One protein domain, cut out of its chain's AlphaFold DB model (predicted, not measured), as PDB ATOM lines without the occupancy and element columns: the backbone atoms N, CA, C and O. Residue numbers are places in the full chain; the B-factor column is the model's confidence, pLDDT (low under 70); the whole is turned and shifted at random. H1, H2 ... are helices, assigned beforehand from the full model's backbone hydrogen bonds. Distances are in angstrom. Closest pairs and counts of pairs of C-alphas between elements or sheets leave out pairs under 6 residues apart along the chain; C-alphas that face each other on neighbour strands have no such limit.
ATOM      1  N   VAL A 255      52.679  -9.158 -52.724       89.62
ATOM      2  CA  VAL A 255      51.507  -9.598 -53.503       89.62
ATOM      3  C   VAL A 255      51.727 -11.012 -54.039       89.62
ATOM      4  O   VAL A 255      50.953 -11.909 -53.718       89.62
ATOM      5  N   GLN A 256      52.845 -11.255 -54.730       87.69
ATOM      6  CA  GLN A 256      53.172 -12.592 -55.238       87.69
ATOM      7  C   GLN A 256      53.245 -13.638 -54.116       87.69
ATOM      8  O   GLN A 256      52.779 -14.767 -54.255       87.69
ATOM      9  N   ARG A 257      53.816 -13.272 -52.961       92.25
ATOM     10  CA  ARG A 257      53.888 -14.174 -51.803       92.25
ATOM     11  C   ARG A 257      52.510 -14.501 -51.232       92.25
ATOM     12  O   ARG A 257      52.294 -15.639 -50.822       92.25
ATOM     13  N   ARG A 258      51.596 -13.526 -51.207       88.75
ATOM     14  CA  ARG A 258      50.207 -13.729 -50.784       88.75
ATOM     15  C   ARG A 258      49.522 -14.753 -51.685       88.75
ATOM     16  O   ARG A 258      48.993 -15.729 -51.172       88.75
ATOM     17  N   GLU A 259      49.626 -14.595 -53.002       88.44
ATOM     18  CA  GLU A 259      49.047 -15.532 -53.977       88.44
ATOM     19  C   GLU A 259      49.549 -16.970 -53.787       88.44
ATOM     20  O   GLU A 259      48.779 -17.923 -53.896       88.44
ATOM     21  N   VAL A 260      50.837 -17.143 -53.467       88.12
ATOM     22  CA  VAL A 260      51.409 -18.464 -53.167       88.12
ATOM     23  C   VAL A 260      50.787 -19.068 -51.908       88.12
ATOM     24  O   VAL A 260      50.454 -20.253 -51.913       88.12
ATOM     25  N   PHE A 261      50.615 -18.285 -50.839       82.94
ATOM     26  CA  PHE A 261      49.974 -18.766 -49.613       82.94
ATOM     27  C   PHE A 261      48.499 -19.099 -49.816       82.94
ATOM     28  O   PHE A 261      48.070 -20.152 -49.352       82.94
ATOM     29  N   GLU A 262      47.758 -18.277 -50.555       88.31
ATOM     30  CA  GLU A 262      46.356 -18.552 -50.881       88.31
ATOM     31  C   GLU A 262      46.212 -19.824 -51.717       88.31
ATOM     32  O   GLU A 262      45.411 -20.700 -51.401       88.31
ATOM     33  N   ARG A 263      47.061 -19.996 -52.740       87.12
ATOM     34  CA  ARG A 263      47.081 -21.215 -53.559       87.12
ATOM     35  C   ARG A 263      47.457 -22.458 -52.749       87.12
ATOM     36  O   ARG A 263      46.989 -23.551 -53.050       87.12
ATOM     37  N   ALA A 264      48.337 -22.325 -51.758       82.81
ATOM     38  CA  ALA A 264      48.708 -23.435 -50.884       82.81
ATOM     39  C   ALA A 264      47.575 -23.791 -49.905       82.81
ATOM     40  O   ALA A 264      47.272 -24.975 -49.735       82.81
ATOM     41  N   LYS A 265      46.914 -22.776 -49.329       83.06
ATOM     42  CA  LYS A 265      45.744 -22.939 -48.454       83.06
ATOM     43  C   LYS A 265      44.579 -23.579 -49.210       83.06
ATOM     44  O   LYS A 265      43.991 -24.520 -48.697       83.06
ATOM     45  N   SER A 266      44.294 -23.155 -50.443       88.62
ATOM     46  CA  SER A 266      43.203 -23.729 -51.243       88.62
ATOM     47  C   SER A 266      43.440 -25.187 -51.649       88.62
ATOM     48  O   SER A 266      42.487 -25.953 -51.743       88.62
ATOM     49  N   LYS A 267      44.701 -25.594 -51.858       88.75
ATOM     50  CA  LYS A 267      45.059 -26.981 -52.203       88.75
ATOM     51  C   LYS A 267      44.976 -27.957 -51.031       88.75
ATOM     52  O   LYS A 267      44.705 -29.128 -51.260       88.75
ATOM     53  N   THR A 268      45.289 -27.501 -49.820       86.25
ATOM     54  CA  THR A 268      45.387 -28.358 -48.621       86.25
ATOM     55  C   THR A 268      44.838 -27.632 -47.388       86.25
ATOM     56  O   THR A 268      45.601 -27.323 -46.465       86.25
ATOM     57  N   PRO A 269      43.540 -27.279 -47.372       85.75
ATOM     58  CA  PRO A 269      42.950 -26.429 -46.333       85.75
ATOM     59  C   PRO A 269      43.076 -27.020 -44.921       85.75
ATOM     60  O   PRO A 269      43.244 -26.280 -43.949       85.75
ATOM     61  N   GLU A 270      43.102 -28.347 -44.791       87.12
ATOM     62  CA  GLU A 270      43.265 -29.069 -43.527       87.12
ATOM     63  C   GLU A 270      44.565 -28.723 -42.778       87.12
ATOM     64  O   GLU A 270      44.591 -28.760 -41.548       87.12
ATOM     65  N   ARG A 271      45.631 -28.305 -43.482       83.19
ATOM     66  CA  ARG A 271      46.895 -27.868 -42.851       83.19
ATOM     67  C   ARG A 271      46.797 -26.494 -42.180       83.19
ATOM     68  O   ARG A 271      47.615 -26.181 -41.314       83.19
ATOM     69  N   TRP A 272      45.831 -25.670 -42.582       81.12
ATOM     70  CA  TRP A 272      45.597 -24.337 -42.018       81.12
ATOM     71  C   TRP A 272      44.492 -24.345 -40.957       81.12
ATOM     72  O   TRP A 272      44.511 -23.506 -40.052       81.12
ATOM     73  N   GLY A 273      43.554 -25.296 -41.031       83.31
ATOM     74  CA  GLY A 273      42.368 -25.309 -40.178       83.31
ATOM     75  C   GLY A 273      41.556 -24.024 -40.374       83.31
ATOM     76  O   GLY A 273      41.372 -23.568 -41.497       83.31
ATOM     77  N   ALA A 274      41.131 -23.393 -39.279       83.94
ATOM     78  CA  ALA A 274      40.403 -22.119 -39.316       83.94
ATOM     79  C   ALA A 274      41.304 -20.873 -39.473       83.94
ATOM     80  O   ALA A 274      40.826 -19.749 -39.341       83.94
ATOM     81  N   ARG A 275      42.622 -21.032 -39.675       85.06
ATOM     82  CA  ARG A 275      43.553 -19.894 -39.686       85.06
ATOM     83  C   ARG A 275      43.568 -19.184 -41.036       85.06
ATOM     84  O   ARG A 275      43.660 -19.807 -42.097       85.06
ATOM     85  N   GLU A 276      43.595 -17.860 -40.982       85.12
ATOM     86  CA  GLU A 276      43.912 -17.037 -42.143       85.12
ATOM     87  C   GLU A 276      45.391 -17.091 -42.517       85.12
ATOM     88  O   GLU A 276      46.256 -17.474 -41.718       85.12
ATOM     89  N   ILE A 277      45.683 -16.741 -43.772       84.62
ATOM     90  CA  ILE A 277      47.068 -16.588 -44.200       84.62
ATOM     91  C   ILE A 277      47.740 -15.465 -43.400       84.62
ATOM     92  O   ILE A 277      47.108 -14.535 -42.904       84.62
ATOM     93  N   ARG A 278      49.062 -15.561 -43.258       84.06
ATOM     94  CA  ARG A 278      49.834 -14.586 -42.487       84.06
ATOM     95  C   ARG A 278      49.675 -13.179 -43.069       84.06
ATOM     96  O   ARG A 278      49.842 -13.003 -44.271       84.06
ATOM     97  N   ASP A 279      49.500 -12.183 -42.202       85.44
ATOM     98  CA  ASP A 279      49.556 -10.778 -42.603       85.44
ATOM     99  C   ASP A 279      50.934 -10.418 -43.195       85.44
ATOM    100  O   ASP A 279      51.992 -10.573 -42.565       85.44
ATOM    101  N   LEU A 280      50.897  -9.946 -44.440       86.25
ATOM    102  CA  LEU A 280      52.044  -9.522 -45.237       86.25
ATOM    103  C   LEU A 280      52.042  -8.012 -45.509       86.25
ATOM    104  O   LEU A 280      52.867  -7.554 -46.296       86.25
ATOM    105  N   SER A 281      51.144  -7.244 -44.889       86.00
ATOM    106  CA  SER A 281      51.115  -5.789 -45.023       86.00
ATOM    107  C   SER A 281      52.381  -5.143 -44.442       86.00
ATOM    108  O   SER A 281      53.048  -5.677 -43.541       86.00
ATOM    109  N   LEU A 282      52.737  -3.992 -45.013       85.69
ATOM    110  CA  LEU A 282      53.785  -3.106 -44.522       85.69
ATOM    111  C   LEU A 282      53.176  -1.723 -44.301       85.69
ATOM    112  O   LEU A 282      52.403  -1.292 -45.151       85.69
ATOM    113  N   PRO A 283      53.551  -1.015 -43.224       83.81
ATOM    114  CA  PRO A 283      53.041   0.323 -42.977       83.81
ATOM    115  C   PRO A 283      53.567   1.303 -44.031       83.81
ATOM    116  O   PRO A 283      54.726   1.212 -44.453       83.81
ATOM    117  N   ASP A 284      52.735   2.259 -44.428       77.19
ATOM    118  CA  ASP A 284      53.108   3.339 -45.342       77.19
ATOM    119  C   ASP A 284      53.860   4.461 -44.623       77.19
ATOM    120  O   ASP A 284      54.665   5.160 -45.238       77.19
ATOM    121  N   ILE A 285      53.676   4.579 -43.304       78.88
ATOM    122  CA  ILE A 285      54.363   5.558 -42.458       78.88
ATOM    123  C   ILE A 285      55.059   4.838 -41.300       78.88
ATOM    124  O   ILE A 285      54.508   3.939 -40.670       78.88
ATOM    125  N   VAL A 286      56.303   5.233 -41.020       79.19
ATOM    126  CA  VAL A 286      57.106   4.689 -39.920       79.19
ATOM    127  C   VAL A 286      57.537   5.831 -39.014       79.19
ATOM    128  O   VAL A 286      58.203   6.764 -39.453       79.19
ATOM    129  N   PHE A 287      57.192   5.724 -37.735       74.06
ATOM    130  CA  PHE A 287      57.546   6.708 -36.722       74.06
ATOM    131  C   PHE A 287      58.770   6.253 -35.927       74.06
ATOM    132  O   PHE A 287      58.902   5.075 -35.579       74.06
ATOM    133  N   LEU A 288      59.659   7.197 -35.612       65.75
ATOM    134  CA  LEU A 288      60.795   6.941 -34.729       65.75
ATOM    135  C   LEU A 288      60.318   6.712 -33.285       65.75
ATOM    136  O   LEU A 288      60.638   5.685 -32.700       65.75
ATOM    137  N   ASN A 289      59.513   7.645 -32.770       66.12
ATOM    138  CA  ASN A 289      58.894   7.621 -31.445       66.12
ATOM    139  C   ASN A 289      57.446   8.121 -31.578       66.12
ATOM    140  O   ASN A 289      57.221   9.319 -31.431       66.12
ATOM    141  N   PRO A 290      56.483   7.257 -31.934       56.62
ATOM    142  CA  PRO A 290      55.086   7.669 -32.040       56.62
ATOM    143  C   PRO A 290      54.501   7.929 -30.647       56.62
ATOM    144  O   PRO A 290      54.597   7.051 -29.781       56.62
ATOM    145  N   ASP A 291      53.864   9.084 -30.448       54.38
ATOM    146  CA  ASP A 291      52.994   9.294 -29.288       54.38
ATOM    147  C   ASP A 291      51.678   8.516 -29.489       54.38
ATOM    148  O   ASP A 291      51.348   8.095 -30.601       54.38
ATOM    149  N   ASN A 292      50.906   8.286 -28.417       47.38
ATOM    150  CA  ASN A 292      49.663   7.505 -28.518       47.38
ATOM    151  C   ASN A 292      48.704   8.075 -29.577       47.38
ATOM    152  O   ASN A 292      48.095   7.295 -30.296       47.38
ATOM    153  N   GLN A 293      48.638   9.402 -29.730       50.12
ATOM    154  CA  GLN A 293      47.787  10.071 -30.721       50.12
ATOM    155  C   GLN A 293      48.217   9.809 -32.175       50.12
ATOM    156  O   GLN A 293      47.352   9.651 -33.033       50.12
ATOM    157  N   ASP A 294      49.523   9.698 -32.453       49.81
ATOM    158  CA  ASP A 294      50.035   9.407 -33.802       49.81
ATOM    159  C   ASP A 294      49.679   7.982 -34.241       49.81
ATOM    160  O   ASP A 294      49.399   7.733 -35.415       49.81
ATOM    161  N   ARG A 295      49.657   7.040 -33.285       50.25
ATOM    162  CA  ARG A 295      49.225   5.658 -33.535       50.25
ATOM    163  C   ARG A 295      47.735   5.602 -33.843       50.25
ATOM    164  O   ARG A 295      47.365   5.031 -34.861       50.25
ATOM    165  N   THR A 296      46.911   6.265 -33.030       45.47
ATOM    166  CA  THR A 296      45.452   6.278 -33.215       45.47
ATOM    167  C   THR A 296      45.051   6.974 -34.517       45.47
ATOM    168  O   THR A 296      44.174   6.494 -35.226       45.47
ATOM    169  N   ALA A 297      45.716   8.076 -34.881       46.16
ATOM    170  CA  ALA A 297      45.443   8.788 -36.130       46.16
ATOM    171  C   ALA A 297      45.834   7.969 -37.374       46.16
ATOM    172  O   ALA A 297      45.108   7.991 -38.367       46.16
ATOM    173  N   TYR A 298      46.950   7.230 -37.326       51.16
ATOM    174  CA  TYR A 298      47.346   6.330 -38.414       51.16
ATOM    175  C   TYR A 298      46.417   5.114 -38.527       51.16
ATOM    176  O   TYR A 298      46.026   4.751 -39.632       51.16
ATOM    177  N   GLU A 299      46.031   4.511 -37.401       46.97
ATOM    178  CA  GLU A 299      45.092   3.382 -37.359       46.97
ATOM    179  C   GLU A 299      43.712   3.786 -37.916       46.97
ATOM    180  O   GLU A 299      43.210   3.122 -38.821       46.97
ATOM    181  N   CYS A 300      43.167   4.948 -37.524       37.19
ATOM    182  CA  CYS A 300      41.924   5.480 -38.101       37.19
ATOM    183  C   CYS A 300      42.035   5.827 -39.602       37.19
ATOM    184  O   CYS A 300      41.062   5.684 -40.349       37.19
ATOM    185  N   ALA A 301      43.197   6.298 -40.067       40.28
ATOM    186  CA  ALA A 301      43.425   6.610 -41.482       40.28
ATOM    187  C   ALA A 301      43.576   5.344 -42.351       40.28
ATOM    188  O   ALA A 301      43.145   5.332 -43.505       40.28
ATOM    189  N   ALA A 302      44.158   4.275 -41.802       43.19
ATOM    190  CA  ALA A 302      44.269   2.981 -42.470       43.19
ATOM    191  C   ALA A 302      42.902   2.279 -42.571       43.19
ATOM    192  O   ALA A 302      42.553   1.773 -43.637       43.19
ATOM    193  N   GLU A 303      42.081   2.338 -41.515       37.38
ATOM    194  CA  GLU A 303      40.713   1.793 -41.515       37.38
ATOM    195  C   GLU A 303      39.790   2.500 -42.523       37.38
ATOM    196  O   GLU A 303      38.956   1.859 -43.165       37.38
ATOM    197  N   THR A 304      39.968   3.811 -42.730       35.75
ATOM    198  CA  THR A 304      39.184   4.589 -43.710       35.75
ATOM    199  C   THR A 304      39.617   4.374 -45.166       35.75
ATOM    200  O   THR A 304      38.832   4.650 -46.076       35.75
ATOM    201  N   GLN A 305      40.822   3.844 -45.416       33.03
ATOM    202  CA  GLN A 305      41.251   3.420 -46.757       33.03
ATOM    203  C   GLN A 305      40.792   1.996 -47.112       33.03
ATOM    204  O   GLN A 305      40.565   1.729 -48.291       33.03
ATOM    205  N   GLU A 306      40.570   1.113 -46.132       29.78
ATOM    206  CA  GLU A 306      39.995  -0.225 -46.368       29.78
ATOM    207  C   GLU A 306      38.462  -0.218 -46.562       29.78
ATOM    208  O   GLU A 306      37.908  -1.191 -47.070       29.78
ATOM    209  N   THR A 307      37.759   0.885 -46.263       26.94
ATOM    210  CA  THR A 307      36.282   0.982 -46.372       26.94
ATOM    211  C   THR A 307      35.738   1.673 -47.630       26.94
ATOM    212  O   THR A 307      34.555   1.999 -47.690       26.94
TER     213      THR A 307
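AT A GLANCE: This is residues 255 to 307 of the 311 residues of the protein "Integrase catalytic region" of Dethiosulfovibrio peptidovorans DSM 11002 (UniProt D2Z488). Two helices, H1 and H2, lie at opposite ends of an elongated model and are joined by one long link without a named element. After H1 the link folds back past that helix, then crosses to the other end, where it turns into H2; the two helices do not pack on each other. The printed part has 53 residues with two named helices, H1 then H2, and no named strand; its class is all helix. It is extended, with a radius of gyration of the C-alphas of 15.8 A, and spans 43 by 21 by 20 A.

IN THESE COORDINATES: H1 covers residues 255 to 267 and is 18.6 A long from first to last C-alpha; C-alpha 255 is at (51.507, -9.598, -53.503) and C-alpha 267 at (45.059, -26.981, -52.203). Residues 268 to 291 have no named element. H2 covers residues 292 to 306 and is 21.7 A long, with C-alpha 306 at (39.995, -0.225, -46.368).

HOW THE PARTS SIT: H1 and H2 are apart, with no C-alpha of the one within 8 A of the other. A long link of 24 residues joins them. Residues 266 to 271 stand free, and so do residues 288 to 294, of which 292 to 294 belong to H2. In H1 and H2 every O i to N i+4 pair is within hydrogen-bond range.

THE WHOLE: The C-alphas farthest apart are those of Lys 267 and Asp 291, at 43.6 A. The C-alphas of Val 255 and Thr 307, the first and last printed, are 19.9 A apart. The printed part has no cut. The mean pLDDT of the printed part is 70.1; residues 288 to 307 are under 70, and the mean is 87 in H1 but 43 in H2.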